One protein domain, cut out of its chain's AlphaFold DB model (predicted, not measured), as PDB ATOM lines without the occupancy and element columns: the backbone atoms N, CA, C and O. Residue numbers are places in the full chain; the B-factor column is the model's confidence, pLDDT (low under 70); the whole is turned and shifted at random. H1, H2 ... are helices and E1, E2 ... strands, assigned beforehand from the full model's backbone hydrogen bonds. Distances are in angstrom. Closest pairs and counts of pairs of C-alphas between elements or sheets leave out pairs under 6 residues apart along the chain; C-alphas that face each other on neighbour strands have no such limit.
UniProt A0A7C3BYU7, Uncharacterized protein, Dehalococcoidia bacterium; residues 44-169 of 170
ATOM      1  N   SER A  44      37.476  12.169  17.699       96.25
ATOM      2  CA  SER A  44      37.570  11.796  16.299       96.25
ATOM      3  C   SER A  44      36.245  11.969  15.573       96.25
ATOM      4  O   SER A  44      35.171  11.962  16.176       96.25
ATOM      5  N   VAL A  45      36.340  12.145  14.258       96.38
ATOM      6  CA  VAL A  45      35.209  12.179  13.333       96.38
ATOM      7  C   VAL A  45      35.352  10.981  12.392       96.38
ATOM      8  O   VAL A  45      36.250  10.990  11.546       96.38
ATOM      9  N   PRO A  46      34.528   9.930  12.534       94.88
ATOM     10  CA  PRO A  46      34.482   8.860  11.549       94.88
ATOM     11  C   PRO A  46      33.853   9.411  10.265       94.88
ATOM     12  O   PRO A  46      32.734   9.919  10.282       94.88
ATOM     13  N   MET A  47      34.594   9.359   9.160       95.50
ATOM     14  CA  MET A  47      34.162   9.920   7.879       95.50
ATOM     15  C   MET A  47      33.513   8.851   7.011       95.50
ATOM     16  O   MET A  47      32.375   9.012   6.581       95.50
ATOM     17  N   PHE A  48      34.219   7.744   6.772       95.38
ATOM     18  CA  PHE A  48      33.762   6.688   5.869       95.38
ATOM     19  C   PHE A  48      34.140   5.315   6.403       95.38
ATOM     20  O   PHE A  48      35.196   5.149   7.005       95.38
ATOM     21  N   GLY A  49      33.268   4.345   6.158       94.56
ATOM     22  CA  GLY A  49      33.501   2.945   6.465       94.56
ATOM     23  C   GLY A  49      32.862   2.074   5.393       94.56
ATOM     24  O   GLY A  49      31.777   2.395   4.898       94.56
ATOM     25  N   LEU A  50      33.560   1.020   4.985       93.69
ATOM     26  CA  LEU A  50      33.109   0.083   3.971       93.69
ATOM     27  C   LEU A  50      33.719  -1.292   4.225       93.69
ATOM     28  O   LEU A  50      34.927  -1.422   4.374       93.69
ATOM     29  N   ASP A  51      32.874  -2.311   4.199       93.00
ATOM     30  CA  ASP A  51      33.245  -3.716   4.077       93.00
ATOM     31  C   ASP A  51      32.122  -4.460   3.323       93.00
ATOM     32  O   ASP A  51      31.150  -3.850   2.850       93.00
ATOM     33  N   SER A  52      32.216  -5.786   3.239       91.25
ATOM     34  CA  SER A  52      31.196  -6.630   2.610       91.25
ATOM     35  C   SER A  52      29.819  -6.619   3.283       91.25
ATOM     36  O   SER A  52      28.837  -6.919   2.597       91.25
ATOM     37  N   LYS A  53      29.697  -6.244   4.568       90.88
ATOM     38  CA  LYS A  53      28.389  -6.075   5.231       90.88
ATOM     39  C   LYS A  53      27.657  -4.859   4.678       90.88
ATOM     40  O   LYS A  53      26.431  -4.864   4.574       90.88
ATOM     41  N   ILE A  54      28.408  -3.818   4.322       92.31
ATOM     42  CA  ILE A  54      27.871  -2.582   3.750       92.31
ATOM     43  C   ILE A  54      27.648  -2.716   2.240       92.31
ATOM     44  O   ILE A  54      26.601  -2.301   1.731       92.31
ATOM     45  N   LEU A  55      28.630  -3.254   1.514       92.69
ATOM     46  CA  LEU A  55      28.568  -3.465   0.070       92.69
ATOM     47  C   LEU A  55      29.144  -4.845  -0.265       92.69
ATOM     48  O   LEU A  55      30.361  -5.008  -0.222       92.69
ATOM     49  N   PRO A  56      28.311  -5.824  -0.661       91.69
ATOM     50  CA  PRO A  56      28.777  -7.180  -0.933       91.69
ATOM     51  C   PRO A  56      29.979  -7.225  -1.886       91.69
ATOM     52  O   PRO A  56      29.909  -6.719  -3.008       91.69
ATOM     53  N   GLY A  57      31.071  -7.844  -1.426       89.25
ATOM     54  CA  GLY A  57      32.330  -7.987  -2.167       89.25
ATOM     55  C   GLY A  57      33.280  -6.785  -2.104       89.25
ATOM     56  O   GLY A  57      34.328  -6.828  -2.744       89.25
ATOM     57  N   ALA A  58      32.944  -5.717  -1.375       91.62
ATOM     58  CA  ALA A  58      33.882  -4.631  -1.117       91.62
ATOM     59  C   ALA A  58      34.975  -5.075  -0.140       91.62
ATOM     60  O   ALA A  58      34.688  -5.769   0.834       91.62
ATOM     61  N   PHE A  59      36.207  -4.646  -0.403       91.94
ATOM     62  CA  PHE A  59      37.305  -4.770   0.545       91.94
ATOM     63  C   PHE A  59      37.181  -3.716   1.650       91.94
ATOM     64  O   PHE A  59      36.467  -2.720   1.492       91.94
ATOM     65  N   ILE A  60      37.866  -3.946   2.765       92.38
ATOM     66  CA  ILE A  60      37.769  -3.086   3.944       92.38
ATOM     67  C   ILE A  60      38.410  -1.726   3.666       92.38
ATOM     68  O   ILE A  60      39.570  -1.640   3.260       92.38
ATOM     69  N   LEU A  61      37.656  -0.664   3.944       94.69
ATOM     70  CA  LEU A  61      38.105   0.722   3.928       94.69
ATOM     71  C   LEU A  61      37.539   1.471   5.132       94.69
ATOM     72  O   LEU A  61      36.342   1.399   5.413       94.69
ATOM     73  N   SER A  62      38.374   2.262   5.793       94.81
ATOM     74  CA  SER A  62      37.944   3.186   6.838       94.81
ATOM     75  C   SER A  62      38.694   4.507   6.735       94.81
ATOM     76  O   SER A  62      39.875   4.547   6.394       94.81
ATOM     77  N   VAL A  63      37.987   5.598   7.019       97.00
ATOM     78  CA  VAL A  63      38.544   6.946   7.120       97.00
ATOM     79  C   VAL A  63      38.054   7.580   8.405       97.00
ATOM     80  O   VAL A  63      36.848   7.725   8.622       97.00
ATOM     81  N   MET A  64      38.995   8.032   9.221       96.88
ATOM     82  CA  MET A  64      38.741   8.769  10.448       96.88
ATOM     83  C   MET A  64      39.590  10.039  10.475       96.88
ATOM     84  O   MET A  64      40.682  10.084   9.917       96.88
ATOM     85  N   ILE A  65      39.092  11.084  11.126       98.06
ATOM     86  CA  ILE A  65      39.866  12.292  11.412       98.06
ATOM     87  C   ILE A  65      40.045  12.375  12.920       98.06
ATOM     88  O   ILE A  65      39.061  12.534  13.639       98.06
ATOM     89  N   PHE A  66      41.277  12.283  13.412       98.00
ATOM     90  CA  PHE A  66      41.588  12.611  14.802       98.00
ATOM     91  C   PHE A  66      41.676  14.125  14.919       98.00
ATOM     92  O   PHE A  66      42.389  14.752  14.141       98.00
ATOM     93  N   THR A  67      40.925  14.721  15.840       97.94
ATOM     94  CA  THR A  67      40.840  16.183  15.964       97.94
ATOM     95  C   THR A  67      41.554  16.704  17.197       97.94
ATOM     96  O   THR A  67      42.153  17.772  17.143       97.94
ATOM     97  N   GLU A  68      41.498  15.963  18.304       96.94
ATOM     98  CA  GLU A  68      42.111  16.356  19.570       96.94
ATOM     99  C   GLU A  68      42.554  15.127  20.364       96.94
ATOM    100  O   GLU A  68      41.867  14.102  20.377       96.94
ATOM    101  N   LYS A  69      43.645  15.274  21.121       97.25
ATOM    102  CA  LYS A  69      44.091  14.311  22.131       97.25
ATOM    103  C   LYS A  69      44.002  14.942  23.517       97.25
ATOM    104  O   LYS A  69      44.481  16.053  23.723       97.25
ATOM    105  N   HIS A  70      43.442  14.213  24.472       97.81
ATOM    106  CA  HIS A  70      43.316  14.617  25.872       97.81
ATOM    107  C   HIS A  70      44.132  13.695  26.783       97.81
ATOM    108  O   HIS A  70      44.448  12.560  26.412       97.81
ATOM    109  N   GLY A  71      44.493  14.197  27.965       95.56
ATOM    110  CA  GLY A  71      45.305  13.487  28.959       95.56
ATOM    111  C   GLY A  71      46.809  13.484  28.658       95.56
ATOM    112  O   GLY A  71      47.252  13.930  27.600       95.56
ATOM    113  N   ASN A  72      47.605  12.972  29.596       91.19
ATOM    114  CA  ASN A  72      49.057  12.821  29.436       91.19
ATOM    115  C   ASN A  72      49.403  11.484  28.765       91.19
ATOM    116  O   ASN A  72      48.645  10.529  28.903       91.19
ATOM    117  N   GLY A  73      50.549  11.410  28.084       90.88
ATOM    118  CA  GLY A  73      51.029  10.180  27.437       90.88
ATOM    119  C   GLY A  73      50.193   9.725  26.230       90.88
ATOM    120  O   GLY A  73      49.260  10.436  25.823       90.88
ATOM    121  N   PRO A  74      50.524   8.565  25.640       94.00
ATOM    122  CA  PRO A  74      49.765   7.993  24.534       94.00
ATOM    123  C   PRO A  74      48.341   7.633  24.960       94.00
ATOM    124  O   PRO A  74      48.102   7.138  26.063       94.00
ATOM    125  N   VAL A  75      47.383   7.882  24.066       96.94
ATOM    126  CA  VAL A  75      46.037   7.308  24.149       96.94
ATOM    127  C   VAL A  75      45.978   6.141  23.180       96.94
ATOM    128  O   VAL A  75      45.973   6.350  21.967       96.94
ATOM    129  N   LEU A  76      45.954   4.926  23.713       95.00
ATOM    130  CA  LEU A  76      45.903   3.698  22.938       95.00
ATOM    131  C   LEU A  76      44.540   3.550  22.259       95.00
ATOM    132  O   LEU A  76      43.497   3.706  22.900       95.00
ATOM    133  N   SER A  77      44.564   3.237  20.966       90.31
ATOM    134  CA  SER A  77      43.384   3.012  20.128       90.31
ATOM    135  C   SER A  77      43.318   1.604  19.540       90.31
ATOM    136  O   SER A  77      42.266   1.221  19.045       90.31
ATOM    137  N   GLU A  78      44.400   0.824  19.610       90.12
ATOM    138  CA  GLU A  78      44.440  -0.588  19.217       90.12
ATOM    139  C   GLU A  78      45.354  -1.374  20.169       90.12
ATOM    140  O   GLU A  78      46.403  -0.876  20.583       90.12
ATOM    141  N   LEU A  79      44.961  -2.608  20.496       90.62
ATOM    142  CA  LEU A  79      45.824  -3.578  21.186       90.62
ATOM    143  C   LEU A  79      46.676  -4.347  20.169       90.62
ATOM    144  O   LEU A  79      46.400  -4.305  18.973       90.62
ATOM    145  N   GLU A  80      47.679  -5.084  20.642       91.75
ATOM    146  CA  GLU A  80      48.466  -5.984  19.793       91.75
ATOM    147  C   GLU A  80      47.599  -7.121  19.221       91.75
ATOM    148  O   GLU A  80      46.867  -7.802  19.954       91.75
ATOM    149  N   HIS A  81      47.670  -7.306  17.903       90.44
ATOM    150  CA  HIS A  81      47.007  -8.389  17.179       90.44
ATOM    151  C   HIS A  81      47.617  -8.609  15.791       90.44
ATOM    152  O   HIS A  81      48.409  -7.804  15.299       90.44
ATOM    153  N   SER A  82      47.197  -9.692  15.142       92.38
ATOM    154  CA  SER A  82      47.491  -9.995  13.741       92.38
ATOM    155  C   SER A  82      46.214 -10.353  12.979       92.38
ATOM    156  O   SER A  82      45.191 -10.716  13.568       92.38
ATOM    157  N   HIS A  83      46.303 -10.293  11.655       90.12
ATOM    158  CA  HIS A  83      45.268 -10.728  10.720       90.12
ATOM    159  C   HIS A  83      45.853 -11.740   9.728       90.12
ATOM    160  O   HIS A  83      47.065 -11.775   9.524       90.12
ATOM    161  N   ASP A  84      45.008 -12.549   9.092       92.31
ATOM    162  CA  ASP A  84      45.381 -13.463   7.999       92.31
ATOM    163  C   ASP A  84      45.367 -12.793   6.612       92.31
ATOM    164  O   ASP A  84      45.558 -13.454   5.590       92.31
ATOM    165  N   PHE A  85      45.206 -11.472   6.586       92.06
ATOM    166  CA  PHE A  85      45.196 -10.619   5.406       92.06
ATOM    167  C   PHE A  85      46.167  -9.445   5.563       92.06
ATOM    168  O   PHE A  85      46.590  -9.113   6.672       92.06
ATOM    169  N   ASP A  86      46.502  -8.801   4.446       95.19
ATOM    170  CA  ASP A  86      47.359  -7.619   4.452       95.19
ATOM    171  C   ASP A  86      46.554  -6.373   4.819       95.19
ATOM    172  O   ASP A  86      45.413  -6.182   4.380       95.19
ATOM    173  N   GLU A  87      47.196  -5.464   5.542       95.75
ATOM    174  CA  GLU A  87      46.608  -4.201   5.957       95.75
ATOM    175  C   GLU A  87      47.553  -3.030   5.669       95.75
ATOM    176  O   GLU A  87      48.772  -3.128   5.800       95.75
ATOM    177  N   ALA A  88      46.989  -1.893   5.272       96.94
ATOM    178  CA  ALA A  88      47.704  -0.641   5.105       96.94
ATOM    179  C   ALA A  88      47.036   0.462   5.922       96.94
ATOM    180  O   ALA A  88      45.831   0.702   5.811       96.94
ATOM    181  N   TRP A  89      47.841   1.163   6.710       97.56
ATOM    182  CA  TRP A  89      47.452   2.337   7.474       97.56
ATOM    183  C   TRP A  89      48.148   3.562   6.913       97.56
ATOM    184  O   TRP A  89      49.341   3.532   6.625       97.56
ATOM    185  N   ILE A  90      47.417   4.656   6.759       98.19
ATOM    186  CA  ILE A  90      47.962   5.925   6.291       98.19
ATOM    187  C   ILE A  90      47.574   6.994   7.299       98.19
ATOM    188  O   ILE A  90      46.393   7.203   7.570       98.19
ATOM    189  N   PHE A  91      48.576   7.697   7.809       98.38
ATOM    190  CA  PHE A  91      48.398   8.885   8.629       98.38
ATOM    191  C   PHE A  91      48.833  10.094   7.811       98.38
ATOM    192  O   PHE A  91      49.960  10.139   7.317       98.38
ATOM    193  N   MET A  92      47.946  11.070   7.643       98.38
ATOM    194  CA  MET A  92      48.230  12.291   6.893       98.38
ATOM    195  C   MET A  92      47.949  13.518   7.747       98.38
ATOM    196  O   MET A  92      46.840  13.690   8.259       98.38
ATOM    197  N   GLY A  93      48.944  14.395   7.852       98.06
ATOM    198  CA  GLY A  93      48.754  15.730   8.396       98.06
ATOM    199  C   GLY A  93      47.969  16.630   7.445       98.06
ATOM    200  O   GLY A  93      47.898  16.399   6.236       98.06
ATOM    201  N   THR A  94      47.373  17.685   7.997       98.00
ATOM    202  CA  THR A  94      46.493  18.604   7.255       98.00
ATOM    203  C   THR A  94      47.130  19.960   6.936       98.00
ATOM    204  O   THR A  94      46.426  20.888   6.539       98.00
ATOM    205  N   ASP A  95      48.443  20.119   7.126       97.75
ATOM    206  CA  ASP A  95      49.154  21.339   6.733       97.75
ATOM    207  C   ASP A  95      49.537  21.285   5.248       97.75
ATOM    208  O   ASP A  95      50.502  20.636   4.851       97.75
ATOM    209  N   MET A  96      48.801  22.017   4.411       96.62
ATOM    210  CA  MET A  96      49.052  22.057   2.967       96.62
ATOM    211  C   MET A  96      50.348  22.780   2.581       96.62
ATOM    212  O   MET A  96      50.804  22.630   1.447       96.62
ATOM    213  N   SER A  97      50.953  23.550   3.489       98.19
ATOM    214  CA  SER A  97      52.275  24.142   3.266       98.19
ATOM    215  C   SER A  97      53.411  23.147   3.533       98.19
ATOM    216  O   SER A  97      54.484  23.271   2.941       98.19
ATOM    217  N   ASN A  98      53.158  22.127   4.360       97.56
ATOM    218  CA  ASN A  98      54.099  21.062   4.686       97.56
ATOM    219  C   ASN A  98      53.384  19.706   4.884       97.56
ATOM    220  O   ASN A  98      53.314  19.191   5.999       97.56
ATOM    221  N   PRO A  99      52.897  19.064   3.807       94.62
ATOM    222  CA  PRO A  99      52.051  17.867   3.904       94.62
ATOM    223  C   PRO A  99      52.770  16.622   4.447       94.62
ATOM    224  O   PRO A  99      52.133  15.604   4.717       94.62
ATOM    225  N   LYS A 100      54.102  16.663   4.578       97.56
ATOM    226  CA  LYS A 100      54.892  15.578   5.179       97.56
ATOM    227  C   LYS A 100      54.926  15.644   6.700       97.56
ATOM    228  O   LYS A 100      55.271  14.646   7.321       97.56
ATOM    229  N   ASP A 101      54.616  16.792   7.285       98.44
ATOM    230  CA  ASP A 101      54.488  16.928   8.726       98.44
ATOM    231  C   ASP A 101      53.118  16.414   9.170       98.44
ATOM    232  O   ASP A 101      52.090  16.811   8.617       98.44
ATOM    233  N   LEU A 102      53.101  15.514  10.154       98.62
ATOM    234  CA  LEU A 102      51.859  14.900  10.610       98.62
ATOM    235  C   LEU A 102      50.985  15.886  11.394       98.62
ATOM    236  O   LEU A 102      49.762  15.809  11.341       98.62
ATOM    237  N   GLY A 103      51.598  16.811  12.135       98.06
ATOM    238  CA  GLY A 103      50.871  17.634  13.105       98.06
ATOM    239  C   GLY A 103      50.455  16.895  14.363       98.06
ATOM    240  O   GLY A 103      49.490  17.277  15.019       98.06
ATOM    241  N   GLY A 104      51.190  15.845  14.696       97.81
ATOM    242  CA  GLY A 104      51.033  15.074  15.909       97.81
ATOM    243  C   GLY A 104      52.101  14.001  15.976       97.81
ATOM    244  O   GLY A 104      53.145  14.120  15.335       97.81
ATOM    245  N   GLU A 105      51.841  12.979  16.773       98.31
ATOM    246  CA  GLU A 105      52.789  11.907  17.038       98.31
ATOM    247  C   GLU A 105      52.015  10.621  17.309       98.31
ATOM    248  O   GLU A 105      51.158  10.595  18.199       98.31
ATOM    249  N   ILE A 106      52.290   9.587  16.517       97.94
ATOM    250  CA  ILE A 106      51.741   8.242  16.690       97.94
ATOM    251  C   ILE A 106      52.794   7.382  17.377       97.94
ATOM    252  O   ILE A 106      53.951   7.364  16.960       97.94
ATOM    253  N   ASP A 107      52.364   6.671  18.408       96.56
ATOM    254  CA  ASP A 107      53.107   5.603  19.061       96.56
ATOM    255  C   ASP A 107      52.653   4.276  18.458       96.56
ATOM    256  O   ASP A 107      51.466   3.945  18.521       96.56
ATOM    257  N   PHE A 108      53.552   3.560  17.791       96.94
ATOM    258  CA  PHE A 108      53.179   2.371  17.040       96.94
ATOM    259  C   PHE A 108      54.201   1.258  17.179       96.94
ATOM    260  O   PHE A 108      55.401   1.477  17.035       96.94
ATOM    261  N   TRP A 109      53.705   0.047  17.387       96.44
ATOM    262  CA  TRP A 109      54.521  -1.156  17.452       96.44
ATOM    263  C   TRP A 109      54.278  -2.060  16.243       96.44
ATOM    264  O   TRP A 109      53.134  -2.272  15.825       96.44
ATOM    265  N   LEU A 110      55.362  -2.619  15.710       95.81
ATOM    266  CA  LEU A 110      55.353  -3.748  14.782       95.81
ATOM    267  C   LEU A 110      56.238  -4.829  15.379       95.81
ATOM    268  O   LEU A 110      57.438  -4.624  15.527       95.81
ATOM    269  N   GLU A 111      55.639  -5.960  15.736       93.44
ATOM    270  CA  GLU A 111      56.306  -7.014  16.501       93.44
ATOM    271  C   GLU A 111      56.992  -6.447  17.768       93.44
ATOM    272  O   GLU A 111      56.320  -5.938  18.673       93.44
ATOM    273  N   ASP A 112      58.323  -6.514  17.822       93.88
ATOM    274  CA  ASP A 112      59.147  -6.016  18.926       93.88
ATOM    275  C   ASP A 112      59.724  -4.611  18.662       93.88
ATOM    276  O   ASP A 112      60.361  -4.031  19.545       93.88
ATOM    277  N   ASP A 113      59.496  -4.048  17.473       96.31
ATOM    278  CA  ASP A 113      60.002  -2.737  17.081       96.31
ATOM    279  C   ASP A 113      58.998  -1.629  17.425       96.31
ATOM    280  O   ASP A 113      57.832  -1.644  17.014       96.31
ATOM    281  N   HIS A 114      59.481  -0.622  18.156       96.31
ATOM    282  CA  HIS A 114      58.719   0.561  18.554       96.31
ATOM    283  C   HIS A 114      59.052   1.765  17.675       96.31
ATOM    284  O   HIS A 114      60.217   2.137  17.506       96.31
ATOM    285  N   PHE A 115      58.014   2.411  17.152       97.50
ATOM    286  CA  PHE A 115      58.107   3.570  16.277       97.50
ATOM    287  C   PHE A 115      57.347   4.755  16.869       97.50
ATOM    288  O   PHE A 115      56.143   4.688  17.110       97.50
ATOM    289  N   ILE A 116      58.048   5.880  16.998       97.69
ATOM    290  CA  ILE A 116      57.444   7.195  17.221       97.69
ATOM    291  C   ILE A 116      57.403   7.923  15.880       97.69
ATOM    292  O   ILE A 116      58.445   8.218  15.289       97.69
ATOM    293  N   ILE A 117      56.198   8.176  15.375       98.25
ATOM    294  CA  ILE A 117      55.973   8.671  14.016       98.25
ATOM    295  C   ILE A 117      55.390  10.083  14.069       98.25
ATOM    296  O   ILE A 117      54.246  10.280  14.475       98.25
ATOM    297  N   ASP A 118      56.161  11.062  13.597       98.44
ATOM    298  CA  ASP A 118      55.808  12.491  13.559       98.44
ATOM    299  C   ASP A 118      55.595  13.039  12.132       98.44
ATOM    300  O   ASP A 118      55.345  14.229  11.920       98.44
ATOM    301  N   LYS A 119      55.664  12.160  11.128       98.62
ATOM    302  CA  LYS A 119      55.494  12.487   9.707       98.62
ATOM    303  C   LYS A 119      54.305  11.758   9.114       98.62
ATOM    304  O   LYS A 119      54.018  10.620   9.485       98.62
ATOM    305  N   SER A 120      53.663  12.394   8.137       98.62
ATOM    306  CA  SER A 120      52.688  11.720   7.284       98.62
ATOM    307  C   SER A 120      53.335  10.473   6.684       98.62
ATOM    308  O   SER A 120      54.415  10.552   6.088       98.62
ATOM    309  N   CYS A 121      52.698   9.323   6.856       98.38
ATOM    310  CA  CYS A 121      53.288   8.034   6.533       98.38
ATOM    311  C   CYS A 121      52.242   7.039   6.039       98.38
ATOM    312  O   CYS A 121      51.039   7.213   6.230       98.38
ATOM    313  N   MET A 122      52.746   5.983   5.409       98.00
ATOM    314  CA  MET A 122      52.009   4.761   5.139       98.00
ATOM    315  C   MET A 122      52.752   3.613   5.812       98.00
ATOM    316  O   MET A 122      53.968   3.490   5.661       98.00
ATOM    317  N   ILE A 123      52.008   2.786   6.525       97.56
ATOM    318  CA  ILE A 123      52.466   1.585   7.203       97.56
ATOM    319  C   ILE A 123      51.779   0.418   6.508       97.56
ATOM    320  O   ILE A 123      50.557   0.399   6.405       97.56
ATOM    321  N   TYR A 124      52.561  -0.530   6.010       97.44
ATOM    322  CA  TYR A 124      52.047  -1.763   5.428       97.44
ATOM    323  C   TYR A 124      52.370  -2.917   6.369       97.44
ATOM    324  O   TYR A 124      53.522  -3.074   6.774       97.44
ATOM    325  N   VAL A 125      51.350  -3.691   6.711       96.88
ATOM    326  CA  VAL A 125      51.411  -4.812   7.642       96.88
ATOM    327  C   VAL A 125      51.041  -6.071   6.861       96.88
ATOM    328  O   VAL A 125      49.874  -6.239   6.501       96.88
ATOM    329  N   PRO A 126      52.023  -6.930   6.536       96.31
ATOM    330  CA  PRO A 126      51.763  -8.194   5.860       96.31
ATOM    331  C   PRO A 126      50.894  -9.131   6.706       96.31
ATOM    332  O   PRO A 126      50.980  -9.122   7.937       96.31
ATOM    333  N   ALA A 127      50.131 -10.000   6.043       94.12
ATOM    334  CA  ALA A 127      49.388 -11.073   6.696       94.12
ATOM    335  C   ALA A 127      50.274 -11.880   7.667       94.12
ATOM    336  O   ALA A 127      51.385 -12.301   7.335       94.12
ATOM    337  N   GLY A 128      49.766 -12.111   8.877       93.12
ATOM    338  CA  GLY A 128      50.434 -12.843   9.954       93.12
ATOM    339  C   GLY A 128      51.432 -12.031  10.787       93.12
ATOM    340  O   GLY A 128      51.847 -12.517  11.838       93.12
ATOM    341  N   MET A 129      51.799 -10.811  10.380       95.25
ATOM    342  CA  MET A 129      52.646  -9.936  11.198       95.25
ATOM    343  C   MET A 129      51.843  -9.374  12.376       95.25
ATOM    344  O   MET A 129      50.719  -8.893  12.207       95.25
ATOM    345  N   LYS A 130      52.429  -9.404  13.578       94.00
ATOM    346  CA  LYS A 130      51.839  -8.737  14.741       94.00
ATOM    347  C   LYS A 130      52.031  -7.233  14.622       94.00
ATOM    348  O   LYS A 130      53.152  -6.758  14.449       94.00
ATOM    349  N   ARG A 131      50.946  -6.483  14.774       92.62
ATOM    350  CA  ARG A 131      50.986  -5.027  14.894       92.62
ATOM    351  C   ARG A 131      50.320  -4.563  16.170       92.62
ATOM    352  O   ARG A 131      49.471  -5.246  16.740       92.62
ATOM    353  N   GLY A 132      50.620  -3.330  16.530       90.25
ATOM    354  CA  GLY A 132      50.114  -2.722  17.734       90.25
ATOM    355  C   GLY A 132      50.883  -3.169  18.985       90.25
ATOM    356  O   GLY A 132      51.694  -4.090  18.924       90.25
ATOM    357  N   PRO A 133      50.644  -2.513  20.129       92.69
ATOM    358  CA  PRO A 133      49.636  -1.475  20.325       92.69
ATOM    359  C   PRO A 133      49.899  -0.207  19.496       92.69
ATOM    360  O   PRO A 133      51.019   0.065  19.068       92.69
ATOM    361  N   CYS A 134      48.827   0.533  19.221       95.06
ATOM    362  CA  CYS A 134      48.896   1.842  18.576       95.06
ATOM    363  C   CYS A 134      48.259   2.880  19.488       95.06
ATOM    364  O   CYS A 134      47.159   2.650  19.999       95.06
ATOM    365  N   GLY A 135      48.893   4.039  19.625       95.44
ATOM    366  CA  GLY A 135      48.343   5.178  20.338       95.44
ATOM    367  C   GLY A 135      48.636   6.513  19.669       95.44
ATOM    368  O   GLY A 135      49.568   6.663  18.887       95.44
ATOM    369  N   LEU A 136      47.817   7.507  19.997       97.50
ATOM    370  CA  LEU A 136      48.079   8.904  19.663       97.50
ATOM    371  C   LEU A 136      48.780   9.544  20.860       97.50
ATOM    372  O   LEU A 136      48.180   9.616  21.931       97.50
ATOM    373  N   SER A 137      50.017  10.008  20.689       96.56
ATOM    374  CA  SER A 137      50.828  10.660  21.731       96.56
ATOM    375  C   SER A 137      50.699  12.178  21.700       96.56
ATOM    376  O   SER A 137      50.632  12.825  22.748       96.56
ATOM    377  N   ARG A 138      50.568  12.761  20.503       97.75
ATOM    378  CA  ARG A 138      50.366  14.202  20.297       97.75
ATOM    379  C   ARG A 138      49.407  14.448  19.136       97.75
ATOM    380  O   ARG A 138      49.419  13.707  18.162       97.75
ATOM    381  N   CYS A 139      48.587  15.492  19.232       97.88
ATOM    382  CA  CYS A 139      47.654  15.910  18.183       97.88
ATOM    383  C   CYS A 139      47.543  17.436  18.210       97.88
ATOM    384  O   CYS A 139      46.700  17.991  18.912       97.88
ATOM    385  N   ASP A 140      48.439  18.105  17.489       97.69
ATOM    386  CA  ASP A 140      48.506  19.570  17.415       97.69
ATOM    387  C   ASP A 140      47.554  20.115  16.340       97.69
ATOM    388  O   ASP A 140      47.062  21.242  16.426       97.69
ATOM    389  N   ARG A 141      47.301  19.304  15.308       97.81
ATOM    390  CA  ARG A 141      46.403  19.556  14.178       97.81
ATOM    391  C   ARG A 141      45.615  18.284  13.857       97.81
ATOM    392  O   ARG A 141      46.049  17.204  14.258       97.81
ATOM    393  N   PRO A 142      44.488  18.383  13.129       98.25
ATOM    394  CA  PRO A 142      43.770  17.196  12.707       98.25
ATOM    395  C   PRO A 142      44.658  16.240  11.902       98.25
ATOM    396  O   PRO A 142      45.434  16.674  11.052       98.25
ATOM    397  N   ILE A 143      44.515  14.943  12.160       98.62
ATOM    398  CA  ILE A 143      45.209  13.871  11.440       98.62
ATOM    399  C   ILE A 143      44.159  13.045  10.715       98.62
ATOM    400  O   ILE A 143      43.216  12.550  11.333       98.62
ATOM    401  N   ILE A 144      44.321  12.885   9.405       98.31
ATOM    402  CA  ILE A 144      43.507  11.959   8.623       98.31
ATOM    403  C   ILE A 144      44.137  10.577   8.760       98.31
ATOM    404  O   ILE A 144      45.281  10.371   8.359       98.31
ATOM    405  N   PHE A 145      43.376   9.643   9.312       97.88
ATOM    406  CA  PHE A 145      43.715   8.234   9.395       97.88
ATOM    407  C   PHE A 145      42.895   7.459   8.365       97.88
ATOM    408  O   PHE A 145      41.665   7.525   8.348       97.88
ATOM    409  N   PHE A 146      43.588   6.739   7.495       97.06
ATOM    410  CA  PHE A 146      42.998   5.841   6.517       97.06
ATOM    411  C   PHE A 146      43.484   4.421   6.779       97.06
ATOM    412  O   PHE A 146      44.672   4.195   6.999       97.06
ATOM    413  N   GLN A 147      42.565   3.471   6.691       94.62
ATOM    414  CA  GLN A 147      42.830   2.046   6.808       94.62
ATOM    415  C   GLN A 147      42.255   1.342   5.584       94.62
ATOM    416  O   GLN A 147      41.106   1.580   5.207       94.62
ATOM    417  N   ALA A 148      43.043   0.452   4.993       94.88
ATOM    418  CA  ALA A 148      42.589  -0.484   3.980       94.88
ATOM    419  C   ALA A 148      43.114  -1.880   4.284       94.88
ATOM    420  O   ALA A 148      44.266  -2.028   4.679       94.88
ATOM    421  N   ALA A 149      42.301  -2.897   4.033       91.25
ATOM    422  CA  ALA A 149      42.753  -4.281   4.036       91.25
ATOM    423  C   ALA A 149      42.231  -4.998   2.792       91.25
ATOM    424  O   ALA A 149      41.156  -4.670   2.288       91.25
ATOM    425  N   ASN A 150      43.003  -5.954   2.276       82.88
ATOM    426  CA  ASN A 150      42.652  -6.701   1.061       82.88
ATOM    427  C   ASN A 150      41.609  -7.814   1.293       82.88
ATOM    428  O   ASN A 150      41.280  -8.542   0.357       82.88
ATOM    429  N   GLU A 151      41.059  -7.901   2.502       81.00
ATOM    430  CA  GLU A 151      39.959  -8.787   2.875       81.00
ATOM    431  C   GLU A 151      38.594  -8.107   2.681       81.00
ATOM    432  O   GLU A 151      38.463  -6.881   2.760       81.00
ATOM    433  N   VAL A 152      37.558  -8.905   2.414       68.75
ATOM    434  CA  VAL A 152      36.193  -8.425   2.171       68.75
ATOM    435  C   VAL A 152      35.362  -8.312   3.444       68.75
ATOM    436  O   VAL A 152      34.410  -7.536   3.481       68.75
ATOM    437  N   GLN A 153      35.688  -9.040   4.509       69.12
ATOM    438  CA  GLN A 153      35.001  -8.925   5.796       69.12
ATOM    439  C   GLN A 153      35.997  -8.717   6.929       69.12
ATOM    440  O   GLN A 153      36.910  -9.515   7.121       69.12
ATOM    441  N   TYR A 154      35.791  -7.664   7.719       64.69
ATOM    442  CA  TYR A 154      36.674  -7.379   8.842       64.69
ATOM    443  C   TYR A 154      36.597  -8.493   9.893       64.69
ATOM    444  O   TYR A 154      35.530  -8.772  10.445       64.69
ATOM    445  N   SER A 155      37.743  -9.101  10.194       68.06
ATOM    446  CA  SER A 155      37.935 -10.009  11.322       68.06
ATOM    447  C   SER A 155      39.284  -9.716  11.983       68.06
ATOM    448  O   SER A 155      40.193  -9.208  11.329       68.06
ATOM    449  N   ARG A 156      39.413  -9.968  13.292       67.94
ATOM    450  CA  ARG A 156      40.658  -9.766  14.052       67.94
ATOM    451  C   ARG A 156      40.799 -10.794  15.163       67.94
ATOM    452  O   ARG A 156      39.800 -11.137  15.798       67.94
ATOM    453  N   THR A 157      42.023 -11.243  15.429       66.75
ATOM    454  CA  THR A 157      42.340 -12.128  16.559       66.75
ATOM    455  C   THR A 157      43.205 -11.381  17.560       66.75
ATOM    456  O   THR A 157      44.324 -10.995  17.250       66.75
ATOM    457  N   TRP A 158      42.680 -11.160  18.760       64.00
ATOM    458  CA  TRP A 158      43.385 -10.431  19.809       64.00
ATOM    459  C   TRP A 158      44.408 -11.320  20.501       64.00
ATOM    460  O   TRP A 158      44.061 -12.408  20.961       64.00
ATOM    461  N   GLU A 159      45.645 -10.840  20.604       68.38
ATOM    462  CA  GLU A 159      46.722 -11.565  21.286       68.38
ATOM    463  C   GLU A 159      47.282 -10.791  22.490       68.38
ATOM    464  O   GLU A 159      47.751 -11.406  23.446       68.38
ATOM    465  N   GLY A 160      47.187  -9.457  22.487       62.50
ATOM    466  CA  GLY A 160      47.624  -8.606  23.595       62.50
ATOM    467  C   GLY A 160      46.588  -8.432  24.713       62.50
ATOM    468  O   GLY A 160      45.378  -8.468  24.487       62.50
ATOM    469  N   THR A 161      47.070  -8.169  25.932       69.00
ATOM    470  CA  THR A 161      46.244  -7.751  27.080       69.00
ATOM    471  C   THR A 161      46.326  -6.236  27.292       69.00
ATOM    472  O   THR A 161      47.292  -5.596  26.874       69.00
ATOM    473  N   ALA A 162      45.337  -5.652  27.982       63.50
ATOM    474  CA  ALA A 162      45.381  -4.240  28.383       63.50
ATOM    475  C   ALA A 162      46.650  -3.912  29.201       63.50
ATOM    476  O   ALA A 162      47.311  -2.917  28.932       63.50
ATOM    477  N   GLU A 163      47.040  -4.803  30.119       67.12
ATOM    478  CA  GLU A 163      48.257  -4.678  30.939       67.12
ATOM    479  C   GLU A 163      49.540  -4.687  30.087       67.12
ATOM    480  O   GLU A 163      50.455  -3.896  30.318       67.12
ATOM    481  N   GLY A 164      49.602  -5.549  29.065       67.25
ATOM    482  CA  GLY A 164      50.729  -5.593  28.132       67.25
ATOM    483  C   GLY A 164      50.845  -4.308  27.313       67.25
ATOM    484  O   GLY A 164      51.943  -3.778  27.143       67.25
ATOM    485  N   ALA A 165      49.713  -3.762  26.870       63.69
ATOM    486  CA  ALA A 165      49.678  -2.519  26.110       63.69
ATOM    487  C   ALA A 165      50.084  -1.301  26.961       63.69
ATOM    488  O   ALA A 165      50.836  -0.451  26.490       63.69
ATOM    489  N   GLU A 166      49.664  -1.247  28.227       62.50
ATOM    490  CA  GLU A 166      50.087  -0.210  29.179       62.50
ATOM    491  C   GLU A 166      51.595  -0.259  29.455       62.50
ATOM    492  O   GLU A 166      52.230   0.789  29.515       62.50
ATOM    493  N   SER A 167      52.188  -1.457  29.562       64.31
ATOM    494  CA  SER A 167      53.638  -1.607  29.769       64.31
ATOM    495  C   SER A 167      54.480  -1.116  28.586       64.31
ATOM    496  O   SER A 167      55.579  -0.608  28.790       64.31
ATOM    497  N   LYS A 168      53.948  -1.234  27.361       65.50
ATOM    498  CA  LYS A 168      54.559  -0.724  26.123       65.50
ATOM    499  C   LYS A 168      54.285   0.773  25.889       65.50
ATOM    500  O   LYS A 168      54.948   1.374  25.055       65.50
ATOM    501  N   GLY A 169      53.310   1.358  26.593       53.81
ATOM    502  CA  GLY A 169      52.882   2.758  26.456       53.81
ATOM    503  C   GLY A 169      53.392   3.715  27.545       53.81
ATOM    504  O   GLY A 169      52.854   4.821  27.651       53.81
TER     505      GLY A 169
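What this domain is: This is residues 44 to 169 of the 170 residues of an uncharacterized protein of Dehalococcoidia bacterium (UniProt A0A7C3BYU7). Two twisted sheets, E1 E2 E9 E4 E7 and E3 E8 E5 E6, stand face to face as a sandwich, their strands at 37 degrees to each other. The strands form a jelly roll, one long hairpin wound over both sheets in four nested antiparallel pairs: E2 with E9, E3 with E8, E4 with E7, E5 with E6. After E9 a long link leads to the short helix H1, which lies over the smaller sheet on the side away from the larger one. You have 126 printed residues, with nine strands, E1 to E9, then H1; both sheets are antiparallel in the orders given, and the class is mostly strand. The whole is compact, with a radius of gyration of the C-alphas of 14.6 A and spans of 37 by 34 by 22 A.

How they stand to each other: Start at E1, residues 44 to 50, an edge strand that forms a hairpin with E2, residues 60 to 70; N 45 and O 65 are 2.8 A apart. E2 bends by 66 degrees at residue 67. Beside E2 find E9, residues 143 to 149, with N 62 and O 147 at 2.9 A, then E4, residues 87 to 93, with N 90 and O 146 at 2.8 A, then the edge strand E7, residues 121 to 125, with N 89 and O 123 at 2.8 A. In the other sheet, E3, residues 75 to 78, neighbours E8, residues 131 to 139, with N 77 and O 134 at 2.8 A. E8 neighbours E5, residues 101 to 110, with N 107 and O 135 at 2.8 A; E5 bends by 89 degrees at residue 104. E5 and E6, residues 113 to 119, form a hairpin, with N 108 and O 115 at 2.9 A. The parts of the sheets that face each other are 8.2 A centre to centre. The closest C-alphas of E4 and E5 are those of Gly 93 and Leu 102, 3.9 A apart. H1, residues 162 to 168, is on the sheet of E8 at a height of 9.6 A, across the strands at 70 degrees to E8 on the local plane; the C-alphas of Pro 133 and Ala 165, the closest of E8 and H1, are 5.9 A apart. In H1 every O i to N i+4 pair is within hydrogen-bond range.

Where its parts are: Find C-alpha 44 at (37.570, 11.796, 16.299), where E1 begins; it is 17.6 A long. E2 is 28.7 A, E3 9.4 A, E4 20.2 A, E5 21.6 A, E6 17.5 A, E7 13.0 A, E8 21.5 A and E9 19.8 A. H1 runs 10.1 A to C-alpha 168 at (54.559, -0.724, 26.123).

The domain as a whole: The C-alphas farthest apart, those of Pro 56 and Asn 72, are 41.6 A apart. The printed part has no cut, and E9 to H1 is the long link; look in it for residues 157 to 158, paired antiparallel with residues 81 to 82. Residues 152 to 169 are under 70 in pLDDT; the mean of the printed part is 91.0.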